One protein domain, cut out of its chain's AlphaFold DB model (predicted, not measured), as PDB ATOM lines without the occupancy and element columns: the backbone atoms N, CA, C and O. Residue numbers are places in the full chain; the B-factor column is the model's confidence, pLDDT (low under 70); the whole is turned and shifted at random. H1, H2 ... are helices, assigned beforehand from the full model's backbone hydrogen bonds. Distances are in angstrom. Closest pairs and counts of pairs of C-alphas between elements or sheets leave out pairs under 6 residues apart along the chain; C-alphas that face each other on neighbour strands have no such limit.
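AT A GLANCE: This is residues 15 to 103 of the 176 residues of the protein "FKS1_dom1 domain-containing protein" of Aegilops tauschii subsp. strangulata (UniProt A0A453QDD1). Little regular structure: one long helix, H1, runs along the longest axis, with the short helices H2 and H3 making a corner off one side, and a long stretch with no named element, residues 77 to 103, that comes back from H3 toward H1 around residue 88 and then turns away from it past residue 95 to its end at residue 103. The printed part has 89 residues, with three named helices, H1, H2, H3 in chain order, holding 33, and no named strand: all helix. It is only just loose, close to compact, with a radius of gyration of the C-alphas of 14.9 A, and elongated, 48 by 28 by 20 A.

HOW THE PARTS SIT: H1, residues 29 to 46, has a kink of 36 degrees near residue 36. It is near H2, residues 61 to 69, and apart from H3, residues 71 to 76. H2 and H3 are close but not clearly touching, about perpendicular at 80 degrees; their closest C-alphas, Tyr 67 and Cys 73, are 5.8 A apart. O i to N i+4 pairs within hydrogen-bond range are 11 of 14 in H1, 2 of 5 in H2 and 0 of 2 in H3; O i to N i+3 pairs are 5 of 6 in H2 and 3 of 3 in H3.

IN THESE COORDINATES: H1 spans 24.7 A from C-alpha 29 at (19.239, 25.622, 229.750), H2 13.0 A and H3 10.1 A, to C-alpha 76 at (14.136, 34.998, 217.573).

THE WHOLE: The farthest C-alphas, Glu 15 and Lys 52, are 48.6 A apart. The printed part has no cut. The link H1 to H2 is long, H2 to H3 tight. Residues 50 to 57 and 91 to 103 have pLDDT under 70.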
ATOM      1  N   GLU A  15      15.129  32.064 242.289       79.81
ATOM      2  CA  GLU A  15      14.125  31.406 241.459       79.81
ATOM      3  C   GLU A  15      14.728  30.835 240.163       79.81
ATOM      4  O   GLU A  15      15.541  31.494 239.500       79.81
ATOM      5  N   PRO A  16      14.325  29.625 239.737       78.06
ATOM      6  CA  PRO A  16      14.735  29.088 238.451       78.06
ATOM      7  C   PRO A  16      14.173  29.915 237.286       78.06
ATOM      8  O   PRO A  16      13.026  30.368 237.303       78.06
ATOM      9  N   ALA A  17      14.954  30.061 236.213       81.12
ATOM     10  CA  ALA A  17      14.503  30.777 235.023       81.12
ATOM     11  C   ALA A  17      13.296  30.069 234.388       81.12
ATOM     12  O   ALA A  17      13.422  28.956 233.866       81.12
ATOM     13  N   LYS A  18      12.140  30.743 234.376       80.81
ATOM     14  CA  LYS A  18      10.870  30.227 233.830       80.81
ATOM     15  C   LYS A  18      11.013  29.786 232.373       80.81
ATOM     16  O   LYS A  18      10.417  28.796 231.964       80.81
ATOM     17  N   SER A  19      11.866  30.473 231.614       79.62
ATOM     18  CA  SER A  19      12.184  30.148 230.218       79.62
ATOM     19  C   SER A  19      12.900  28.802 230.024       79.62
ATOM     20  O   SER A  19      12.938  28.292 228.906       79.62
ATOM     21  N   CYS A  20      13.484  28.230 231.081       82.31
ATOM     22  CA  CYS A  20      14.270  26.992 231.036       82.31
ATOM     23  C   CYS A  20      13.594  25.808 231.746       82.31
ATOM     24  O   CYS A  20      14.208  24.746 231.853       82.31
ATOM     25  N   VAL A  21      12.363  25.973 232.235       82.94
ATOM     26  CA  VAL A  21      11.608  24.908 232.909       82.94
ATOM     27  C   VAL A  21      11.146  23.874 231.876       82.94
ATOM     28  O   VAL A  21      10.545  24.208 230.852       82.94
ATOM     29  N   THR A  22      11.471  22.607 232.112       76.50
ATOM     30  CA  THR A  22      11.017  21.464 231.315       76.50
ATOM     31  C   THR A  22       9.654  20.975 231.800       76.50
ATOM     32  O   THR A  22       9.177  21.346 232.871       76.50
ATOM     33  N   ASN A  23       9.006  20.126 230.998       75.00
ATOM     34  CA  ASN A  23       7.686  19.578 231.328       75.00
ATOM     35  C   ASN A  23       7.722  18.697 232.591       75.00
ATOM     36  O   ASN A  23       6.697  18.535 233.247       75.00
ATOM     37  N   ASP A  24       8.907  18.195 232.948       77.44
ATOM     38  CA  ASP A  24       9.155  17.361 234.126       77.44
ATOM     39  C   ASP A  24       9.447  18.198 235.388       77.44
ATOM     40  O   ASP A  24       9.780  17.655 236.439       77.44
ATOM     41  N   GLY A  25       9.364  19.532 235.291       72.56
ATOM     42  CA  GLY A  25       9.618  20.464 236.395       72.56
ATOM     43  C   GLY A  25      11.100  20.738 236.677       72.56
ATOM     44  O   GLY A  25      11.409  21.529 237.565       72.56
ATOM     45  N   SER A  26      12.026  20.136 235.923       77.38
ATOM     46  CA  SER A  26      13.463  20.426 236.026       77.38
ATOM     47  C   SER A  26      13.849  21.639 235.173       77.38
ATOM     48  O   SER A  26      13.227  21.917 234.151       77.38
ATOM     49  N   THR A  27      14.888  22.386 235.548       76.88
ATOM     50  CA  THR A  27      15.381  23.502 234.723       76.88
ATOM     51  C   THR A  27      16.631  23.114 233.956       76.88
ATOM     52  O   THR A  27      17.671  22.855 234.560       76.88
ATOM     53  N   SER A  28      16.553  23.120 232.624       84.06
ATOM     54  CA  SER A  28      17.676  22.774 231.748       84.06
ATOM     55  C   SER A  28      17.838  23.797 230.629       84.06
ATOM     56  O   SER A  28      17.122  23.794 229.626       84.06
ATOM     57  N   TYR A  29      18.835  24.670 230.788       84.06
ATOM     58  CA  TYR A  29      19.239  25.622 229.750       84.06
ATOM     59  C   TYR A  29      19.738  24.906 228.489       84.06
ATOM     60  O   TYR A  29      19.424  25.304 227.366       84.06
ATOM     61  N   LEU A  30      20.493  23.817 228.673       86.75
ATOM     62  CA  LEU A  30      21.025  23.024 227.570       86.75
ATOM     63  C   LEU A  30      19.894  22.486 226.697       86.75
ATOM     64  O   LEU A  30      19.938  22.633 225.483       86.75
ATOM     65  N   GLU A  31      18.854  21.931 227.311       85.81
ATOM     66  CA  GLU A  31      17.754  21.322 226.573       85.81
ATOM     67  C   GLU A  31      16.839  22.351 225.906       85.81
ATOM     68  O   GLU A  31      16.475  22.182 224.745       85.81
ATOM     69  N   LYS A  32      16.479  23.430 226.611       85.06
ATOM     70  CA  LYS A  32      15.527  24.419 226.086       85.06
ATOM     71  C   LYS A  32      16.150  25.416 225.114       85.06
ATOM     72  O   LYS A  32      15.463  25.866 224.202       85.06
ATOM     73  N   ILE A  33      17.430  25.757 225.281       85.88
ATOM     74  CA  ILE A  33      18.084  26.817 224.499       85.88
ATOM     75  C   ILE A  33      19.137  26.254 223.545       85.88
ATOM     76  O   ILE A  33      19.112  26.564 222.354       85.88
ATOM     77  N   ILE A  34      20.054  25.415 224.035       87.94
ATOM     78  CA  ILE A  34      21.195  24.953 223.229       87.94
ATOM     79  C   ILE A  34      20.790  23.847 222.251       87.94
ATOM     80  O   ILE A  34      21.151  23.911 221.074       87.94
ATOM     81  N   THR A  35      20.003  22.863 222.688       89.12
ATOM     82  CA  THR A  35      19.609  21.713 221.864       89.12
ATOM     83  C   THR A  35      18.871  22.117 220.580       89.12
ATOM     84  O   THR A  35      19.261  21.628 219.519       89.12
ATOM     85  N   PRO A  36      17.873  23.025 220.579       88.50
ATOM     86  CA  PRO A  36      17.196  23.431 219.345       88.50
ATOM     87  C   PRO A  36      18.134  24.100 218.331       88.50
ATOM     88  O   PRO A  36      18.044  23.836 217.127       88.50
ATOM     89  N   ILE A  37      19.071  24.927 218.811       87.31
ATOM     90  CA  ILE A  37      20.079  25.587 217.969       87.31
ATOM     91  C   ILE A  37      21.020  24.533 217.379       87.31
ATOM     92  O   ILE A  37      21.211  24.481 216.163       87.31
ATOM     93  N   TYR A  38      21.540  23.639 218.223       88.06
ATOM     94  CA  TYR A  38      22.443  22.570 217.811       88.06
ATOM     95  C   TYR A  38      21.801  21.631 216.783       88.06
ATOM     96  O   TYR A  38      22.403  21.335 215.754       88.06
ATOM     97  N   LEU A  39      20.555  21.202 217.006       89.19
ATOM     98  CA  LEU A  39      19.825  20.342 216.071       89.19
ATOM     99  C   LEU A  39      19.604  21.018 214.715       89.19
ATOM    100  O   LEU A  39      19.631  20.347 213.683       89.19
ATOM    101  N   THR A  40      19.393  22.334 214.702       86.88
ATOM    102  CA  THR A  40      19.256  23.109 213.463       86.88
ATOM    103  C   THR A  40      20.589  23.187 212.719       86.88
ATOM    104  O   THR A  40      20.636  22.905 211.523       86.88
ATOM    105  N   MET A  41      21.683  23.486 213.426       84.94
ATOM    106  CA  MET A  41      23.031  23.517 212.849       84.94
ATOM    107  C   MET A  41      23.467  22.144 212.327       84.94
ATOM    108  O   MET A  41      23.998  22.044 211.227       84.94
ATOM    109  N   SER A  42      23.198  21.077 213.082       87.56
ATOM    110  CA  SER A  42      23.488  19.700 212.676       87.56
ATOM    111  C   SER A  42      22.697  19.303 211.424       87.56
ATOM    112  O   SER A  42      23.259  18.712 210.503       87.56
ATOM    113  N   ALA A  43      21.418  19.683 211.333       85.50
ATOM    114  CA  ALA A  43      20.608  19.435 210.143       85.50
ATOM    115  C   ALA A  43      21.120  20.191 208.899       85.50
ATOM    116  O   ALA A  43      21.111  19.623 207.808       85.50
ATOM    117  N   GLU A  44      21.584  21.436 209.048       82.38
ATOM    118  CA  GLU A  44      22.222  22.202 207.960       82.38
ATOM    119  C   GLU A  44      23.569  21.597 207.545       82.38
ATOM    120  O   GLU A  44      23.828  21.430 206.354       82.38
ATOM    121  N   ALA A  45      24.397  21.184 208.509       82.06
ATOM    122  CA  ALA A  45      25.682  20.541 208.243       82.06
ATOM    123  C   ALA A  45      25.520  19.207 207.493       82.06
ATOM    124  O   ALA A  45      26.265  18.935 206.554       82.06
ATOM    125  N   ASN A  46      24.503  18.411 207.833       82.81
ATOM    126  CA  ASN A  46      24.184  17.176 207.109       82.81
ATOM    127  C   ASN A  46      23.765  17.433 205.649       82.81
ATOM    128  O   ASN A  46      23.913  16.560 204.797       82.81
ATOM    129  N   ASN A  47      23.271  18.632 205.331       74.69
ATOM    130  CA  ASN A  47      22.895  19.015 203.971       74.69
ATOM    131  C   ASN A  47      24.106  19.429 203.102       74.69
ATOM    132  O   ASN A  47      23.952  19.684 201.908       74.69
ATOM    133  N   ASN A  48      25.317  19.465 203.673       70.75
ATOM    134  CA  ASN A  48      26.567  19.810 202.986       70.75
ATOM    135  C   ASN A  48      27.062  18.710 202.010       70.75
ATOM    136  O   ASN A  48      28.035  18.923 201.288       70.75
ATOM    137  N   ASN A  49      26.398  17.545 201.937       70.44
ATOM    138  CA  ASN A  49      26.706  16.452 200.995       70.44
ATOM    139  C   ASN A  49      28.216  16.118 200.935       70.44
ATOM    140  O   ASN A  49      28.829  16.176 199.866       70.44
ATOM    141  N   ASP A  50      28.834  15.884 202.098       69.38
ATOM    142  CA  ASP A  50      30.276  15.622 202.264       69.38
ATOM    143  C   ASP A  50      31.202  16.687 201.641       69.38
ATOM    144  O   ASP A  50      32.272  16.384 201.114       69.38
ATOM    145  N   GLY A  51      30.779  17.956 201.656       64.56
ATOM    146  CA  GLY A  51      31.541  19.079 201.099       64.56
ATOM    147  C   GLY A  51      31.432  19.221 199.578       64.56
ATOM    148  O   GLY A  51      32.107  20.067 198.994       64.56
ATOM    149  N   LYS A  52      30.581  18.421 198.921       61.75
ATOM    150  CA  LYS A  52      30.301  18.532 197.479       61.75
ATOM    151  C   LYS A  52      29.156  19.492 197.169       61.75
ATOM    152  O   LYS A  52      28.963  19.852 196.007       61.75
ATOM    153  N   ALA A  53      28.366  19.884 198.169       65.31
ATOM    154  CA  ALA A  53      27.350  20.908 197.982       65.31
ATOM    155  C   ALA A  53      28.021  22.276 197.804       65.31
ATOM    156  O   ALA A  53      28.960  22.625 198.518       65.31
ATOM    157  N   ALA A  54      27.519  23.077 196.863       59.50
ATOM    158  CA  ALA A  54      27.987  24.448 196.713       59.50
ATOM    159  C   ALA A  54      27.836  25.197 198.048       59.50
ATOM    160  O   ALA A  54      26.796  25.092 198.699       59.50
ATOM    161  N   HIS A  55      28.829  26.005 198.431       60.53
ATOM    162  CA  HIS A  55      28.792  26.823 199.657       60.53
ATOM    163  C   HIS A  55      27.596  27.798 199.727       60.53
ATOM    164  O   HIS A  55      27.301  28.362 200.776       60.53
ATOM    165  N   SER A  56      26.896  27.999 198.608       61.66
ATOM    166  CA  SER A  56      25.658  28.772 198.480       61.66
ATOM    167  C   SER A  56      24.371  27.952 198.672       61.66
ATOM    168  O   SER A  56      23.264  28.481 198.532       61.66
ATOM    169  N   ALA A  57      24.473  26.644 198.906       63.75
ATOM    170  CA  ALA A  57      23.334  25.731 199.009       63.75
ATOM    171  C   ALA A  57      22.917  25.424 200.458       63.75
ATOM    172  O   ALA A  57      21.810  24.927 200.657       63.75
ATOM    173  N   TRP A  58      23.760  25.743 201.441       71.88
ATOM    174  CA  TRP A  58      23.543  25.471 202.865       71.88
ATOM    175  C   TRP A  58      24.037  26.645 203.724       71.88
ATOM    176  O   TRP A  58      24.832  27.464 203.253       71.88
ATOM    177  N   ARG A  59      23.541  26.753 204.965       75.19
ATOM    178  CA  ARG A  59      23.962  27.802 205.911       75.19
ATOM    179  C   ARG A  59      25.211  27.370 206.678       75.19
ATOM    180  O   ARG A  59      25.177  26.359 207.375       75.19
ATOM    181  N   ASN A  60      26.288  28.143 206.592       77.12
ATOM    182  CA  ASN A  60      27.520  27.893 207.341       77.12
ATOM    183  C   ASN A  60      27.492  28.571 208.725       77.12
ATOM    184  O   ASN A  60      26.578  29.328 209.043       77.12
ATOM    185  N   TYR A  61      28.508  28.304 209.556       76.06
ATOM    186  CA  TYR A  61      28.660  28.933 210.877       76.06
ATOM    187  C   TYR A  61      28.609  30.467 210.813       76.06
ATOM    188  O   TYR A  61      27.999  31.095 211.674       76.06
ATOM    189  N   ASP A  62      29.198  31.057 209.774       81.19
ATOM    190  CA  ASP A  62      29.222  32.504 209.574       81.19
ATOM    191  C   ASP A  62      27.807  33.072 209.366       81.19
ATOM    192  O   ASP A  62      27.427  34.027 210.033       81.19
ATOM    193  N   ASP A  63      26.956  32.393 208.583       79.56
ATOM    194  CA  ASP A  63      25.544  32.760 208.393       79.56
ATOM    195  C   ASP A  63      24.729  32.673 209.701       79.56
ATOM    196  O   ASP A  63      23.712  33.352 209.867       79.56
ATOM    197  N   PHE A  64      25.109  31.781 210.623       82.06
ATOM    198  CA  PHE A  64      24.501  31.716 211.956       82.06
ATOM    199  C   PHE A  64      24.998  32.852 212.846       82.06
ATOM    200  O   PHE A  64      24.181  33.498 213.495       82.06
ATOM    201  N   ASN A  65      26.307  33.103 212.859       84.62
ATOM    202  CA  ASN A  65      26.918  34.180 213.627       84.62
ATOM    203  C   ASN A  65      26.359  35.545 213.198       84.62
ATOM    204  O   ASN A  65      25.882  36.312 214.028       84.62
ATOM    205  N   GLU A  66      26.329  35.820 211.899       82.12
ATOM    206  CA  GLU A  66      25.863  37.091 211.353       82.12
ATOM    207  C   GLU A  66      24.385  37.369 211.638       82.12
ATOM    208  O   GLU A  66      23.998  38.516 211.867       82.12
ATOM    209  N   TYR A  67      23.551  36.326 211.712       84.19
ATOM    210  CA  TYR A  67      22.158  36.490 212.115       84.19
ATOM    211  C   TYR A  67      22.041  37.201 213.470       84.19
ATOM    212  O   TYR A  67      21.200  38.094 213.593       84.19
ATOM    213  N   PHE A  68      22.908  36.882 214.440       85.69
ATOM    214  CA  PHE A  68      22.927  37.525 215.760       85.69
ATOM    215  C   PHE A  68      23.403  38.982 215.723       85.69
ATOM    216  O   PHE A  68      23.024  39.771 216.587       85.69
ATOM    217  N   TRP A  69      24.166  39.363 214.699       84.06
ATOM    218  CA  TRP A  69      24.585  40.748 214.456       84.06
ATOM    219  C   TRP A  69      23.560  41.553 213.641       84.06
ATOM    220  O   TRP A  69      23.689  42.769 213.494       84.06
ATOM    221  N   SER A  70      22.513  40.901 213.126       82.06
ATOM    222  CA  SER A  70      21.454  41.535 212.341       82.06
ATOM    223  C   SER A  70      20.253  41.951 213.201       82.06
ATOM    224  O   SER A  70      19.951  41.344 214.230       82.06
ATOM    225  N   ARG A  71      19.467  42.933 212.734       84.00
ATOM    226  CA  ARG A  71      18.190  43.299 213.388       84.00
ATOM    227  C   ARG A  71      17.182  42.146 213.409       84.00
ATOM    228  O   ARG A  71      16.334  42.092 214.295       84.00
ATOM    229  N   SER A  72      17.294  41.207 212.473       81.12
ATOM    230  CA  SER A  72      16.453  40.011 212.415       81.12
ATOM    231  C   SER A  72      16.658  39.091 213.620       81.12
ATOM    232  O   SER A  72      15.778  38.278 213.892       81.12
ATOM    233  N   CYS A  73      17.758  39.239 214.372       84.88
ATOM    234  CA  CYS A  73      17.980  38.535 215.637       84.88
ATOM    235  C   CYS A  73      16.845  38.776 216.641       84.88
ATOM    236  O   CYS A  73      16.500  37.879 217.409       84.88
ATOM    237  N   PHE A  74      16.223  39.958 216.630       83.81
ATOM    238  CA  PHE A  74      15.119  40.259 217.540       83.81
ATOM    239  C   PHE A  74      13.852  39.441 217.230       83.81
ATOM    240  O   PHE A  74      13.045  39.232 218.133       83.81
ATOM    241  N   GLU A  75      13.700  38.906 216.006       83.31
ATOM    242  CA  GLU A  75      12.607  37.980 215.655       83.31
ATOM    243  C   GLU A  75      12.735  36.620 216.361       83.31
ATOM    244  O   GLU A  75      11.740  35.911 216.492       83.31
ATOM    245  N   LEU A  76      13.938  36.238 216.815       83.94
ATOM    246  CA  LEU A  76      14.136  34.998 217.573       83.94
ATOM    247  C   LEU A  76      13.382  35.040 218.908       83.94
ATOM    248  O   LEU A  76      12.899  34.004 219.367       83.94
ATOM    249  N   SER A  77      13.208  36.244 219.470       84.06
ATOM    250  CA  SER A  77      12.599  36.520 220.774       84.06
ATOM    251  C   SER A  77      13.273  35.773 221.938       84.06
ATOM    252  O   SER A  77      14.268  35.066 221.770       84.06
ATOM    253  N   TRP A  78      12.792  36.012 223.157       82.19
ATOM    254  CA  TRP A  78      13.222  35.274 224.338       82.19
ATOM    255  C   TRP A  78      12.001  34.922 225.193       82.19
ATOM    256  O   TRP A  78      11.344  35.864 225.651       82.19
ATOM    257  N   PRO A  79      11.713  33.631 225.443       81.56
ATOM    258  CA  PRO A  79      12.427  32.432 224.968       81.56
ATOM    259  C   PRO A  79      12.461  32.303 223.432       81.56
ATOM    260  O   PRO A  79      11.625  32.917 222.769       81.56
ATOM    261  N   PRO A  80      13.406  31.538 222.848       81.31
ATOM    262  CA  PRO A  80      13.455  31.329 221.404       81.31
ATOM    263  C   PRO A  80      12.129  30.760 220.890       81.31
ATOM    264  O   PRO A  80      11.700  29.688 221.314       81.31
ATOM    265  N   ALA A  81      11.476  31.461 219.965       79.19
ATOM    266  CA  ALA A  81      10.225  30.981 219.395       79.19
ATOM    267  C   ALA A  81      10.490  29.757 218.503       79.19
ATOM    268  O   ALA A  81      11.281  29.835 217.556       79.19
ATOM    269  N   GLU A  82       9.785  28.648 218.747       72.56
ATOM    270  CA  GLU A  82       9.907  27.410 217.952       72.56
ATOM    271  C   GLU A  82       9.617  27.640 216.457       72.56
ATOM    272  O   GLU A  82      10.225  27.020 215.589       72.56
ATOM    273  N   ASN A  83       8.744  28.605 216.153       74.94
ATOM    274  CA  ASN A  83       8.374  28.992 214.789       74.94
ATOM    275  C   ASN A  83       9.298  30.055 214.167       74.94
ATOM    276  O   ASN A  83       9.017  30.555 213.073       74.94
ATOM    277  N   SER A  84      10.385  30.439 214.845       80.50
ATOM    278  CA  SER A  84      11.328  31.420 214.309       80.50
ATOM    279  C   SER A  84      11.976  30.908 213.020       80.50
ATOM    280  O   SER A  84      12.293  29.728 212.855       80.50
ATOM    281  N   LYS A  85      12.221  31.820 212.074       78.62
ATOM    282  CA  LYS A  85      12.894  31.480 210.807       78.62
ATOM    283  C   LYS A  85      14.302  30.916 211.034       78.62
ATOM    284  O   LYS A  85      14.794  30.188 210.178       78.62
ATOM    285  N   PHE A  86      14.929  31.264 212.160       81.75
ATOM    286  CA  PHE A  86      16.280  30.859 212.523       81.75
ATOM    287  C   PHE A  86      16.376  29.389 212.943       81.75
ATOM    288  O   PHE A  86      17.286  28.709 212.476       81.75
ATOM    289  N   LEU A  87      15.433  28.911 213.768       83.94
ATOM    290  CA  LEU A  87      15.363  27.519 214.247       83.94
ATOM    291  C   LEU A  87      14.667  26.574 213.259       83.94
ATOM    292  O   LEU A  87      14.579  25.364 213.474       83.94
ATOM    293  N   ARG A  88      14.151  27.112 212.153       81.56
ATOM    294  CA  ARG A  88      13.527  26.303 211.116       81.56
ATOM    295  C   ARG A  88      14.583  25.444 210.428       81.56
ATOM    296  O   ARG A  88      15.425  25.951 209.689       81.56
ATOM    297  N   LYS A  89      14.472  24.130 210.620       78.44
ATOM    298  CA  LYS A  89      15.288  23.133 209.920       78.44
ATOM    299  C   LYS A  89      15.170  23.303 208.397       78.44
ATOM    300  O   LYS A  89      14.081  23.637 207.911       78.44
ATOM    301  N   PRO A  90      16.245  23.046 207.632       71.12
ATOM    302  CA  PRO A  90      16.210  23.149 206.181       71.12
ATOM    303  C   PRO A  90      15.145  22.208 205.616       71.12
ATOM    304  O   PRO A  90      15.215  20.986 205.757       71.12
ATOM    305  N   ALA A  91      14.131  22.773 204.962       64.56
ATOM    306  CA  ALA A  91      13.204  21.971 204.182       64.56
ATOM    307  C   ALA A  91      13.941  21.505 202.923       64.56
ATOM    308  O   ALA A  91      14.460  22.342 202.185       64.56
ATOM    309  N   LYS A  92      13.893  20.201 202.606       57.31
ATOM    310  CA  LYS A  92      14.496  19.611 201.387       57.31
ATOM    311  C   LYS A  92      14.115  20.330 200.077       57.31
ATOM    312  O   LYS A  92      14.719  20.076 199.042       57.31
ATOM    313  N   ARG A  93      13.089  21.191 200.099       50.47
ATOM    314  CA  ARG A  93      12.480  21.827 198.925       50.47
ATOM    315  C   ARG A  93      12.439  23.361 198.942       50.47
ATOM    316  O   ARG A  93      12.182  23.942 197.894       50.47
ATOM    317  N   LYS A  94      12.655  24.037 200.082       48.12
ATOM    318  CA  LYS A  94      12.601  25.512 200.168       48.12
ATOM    319  C   LYS A  94      13.812  26.057 200.921       48.12
ATOM    320  O   LYS A  94      13.932  25.878 202.128       48.12
ATOM    321  N   ARG A  95      14.673  26.740 200.159       54.81
ATOM    322  CA  ARG A  95      15.855  27.481 200.613       54.81
ATOM    323  C   ARG A  95      15.458  28.534 201.648       54.81
ATOM    324  O   ARG A  95      14.628  29.394 201.360       54.81
ATOM    325  N   THR A  96      16.103  28.517 202.808       51.78
ATOM    326  CA  THR A  96      16.251  29.734 203.611       51.78
ATOM    327  C   THR A  96      17.322  30.561 202.901       51.78
ATOM    328  O   THR A  96      18.453  30.104 202.763       51.78
ATOM    329  N   GLY A  97      16.933  31.696 202.315       50.78
ATOM    330  CA  GLY A  97      17.847  32.535 201.538       50.78
ATOM    331  C   GLY A  97      19.043  32.964 202.384       50.78
ATOM    332  O   GLY A  97      18.860  33.413 203.514       50.78
ATOM    333  N   LYS A  98      20.254  32.793 201.845       55.06
ATOM    334  CA  LYS A  98      21.474  33.341 202.439       55.06
ATOM    335  C   LYS A  98      21.350  34.862 202.396       55.06
ATOM    336  O   LYS A  98      21.010  35.415 201.352       55.06
ATOM    337  N   THR A  99      21.562  35.521 203.530       48.56
ATOM    338  CA  THR A  99      21.462  36.982 203.641       48.56
ATOM    339  C   THR A  99      22.639  37.697 202.992       48.56
ATOM    340  O   THR A  99      22.540  38.897 202.765       48.56
ATOM    341  N   ASN A 100      23.702  36.968 202.632       50.59
ATOM    342  CA  ASN A 100      24.899  37.563 202.069       50.59
ATOM    343  C   ASN A 100      25.259  37.093 200.676       50.59
ATOM    344  O   ASN A 100      25.110  35.926 200.298       50.59
ATOM    345  N   PHE A 101      25.758  38.085 199.945       44.88
ATOM    346  CA  PHE A 101      26.428  37.992 198.668       44.88
ATOM    347  C   PHE A 101      27.362  36.782 198.670       44.88
ATOM    348  O   PHE A 101      28.364  36.733 199.379       44.88
ATOM    349  N   VAL A 102      26.999  35.768 197.889       46.47
ATOM    350  CA  VAL A 102      27.904  34.664 197.597       46.47
ATOM    351  C   VAL A 102      28.982  35.264 196.715       46.47
ATOM    352  O   VAL A 102      28.730  35.518 195.536       46.47
ATOM    353  N   GLU A 103      30.165  35.513 197.275       49.16
ATOM    354  CA  GLU A 103      31.321  35.870 196.467       49.16
ATOM    355  C   GLU A 103      31.600  34.678 195.548       49.16
ATOM    356  O   GLU A 103      32.183  33.661 195.933       49.16
TER     357      GLU A 103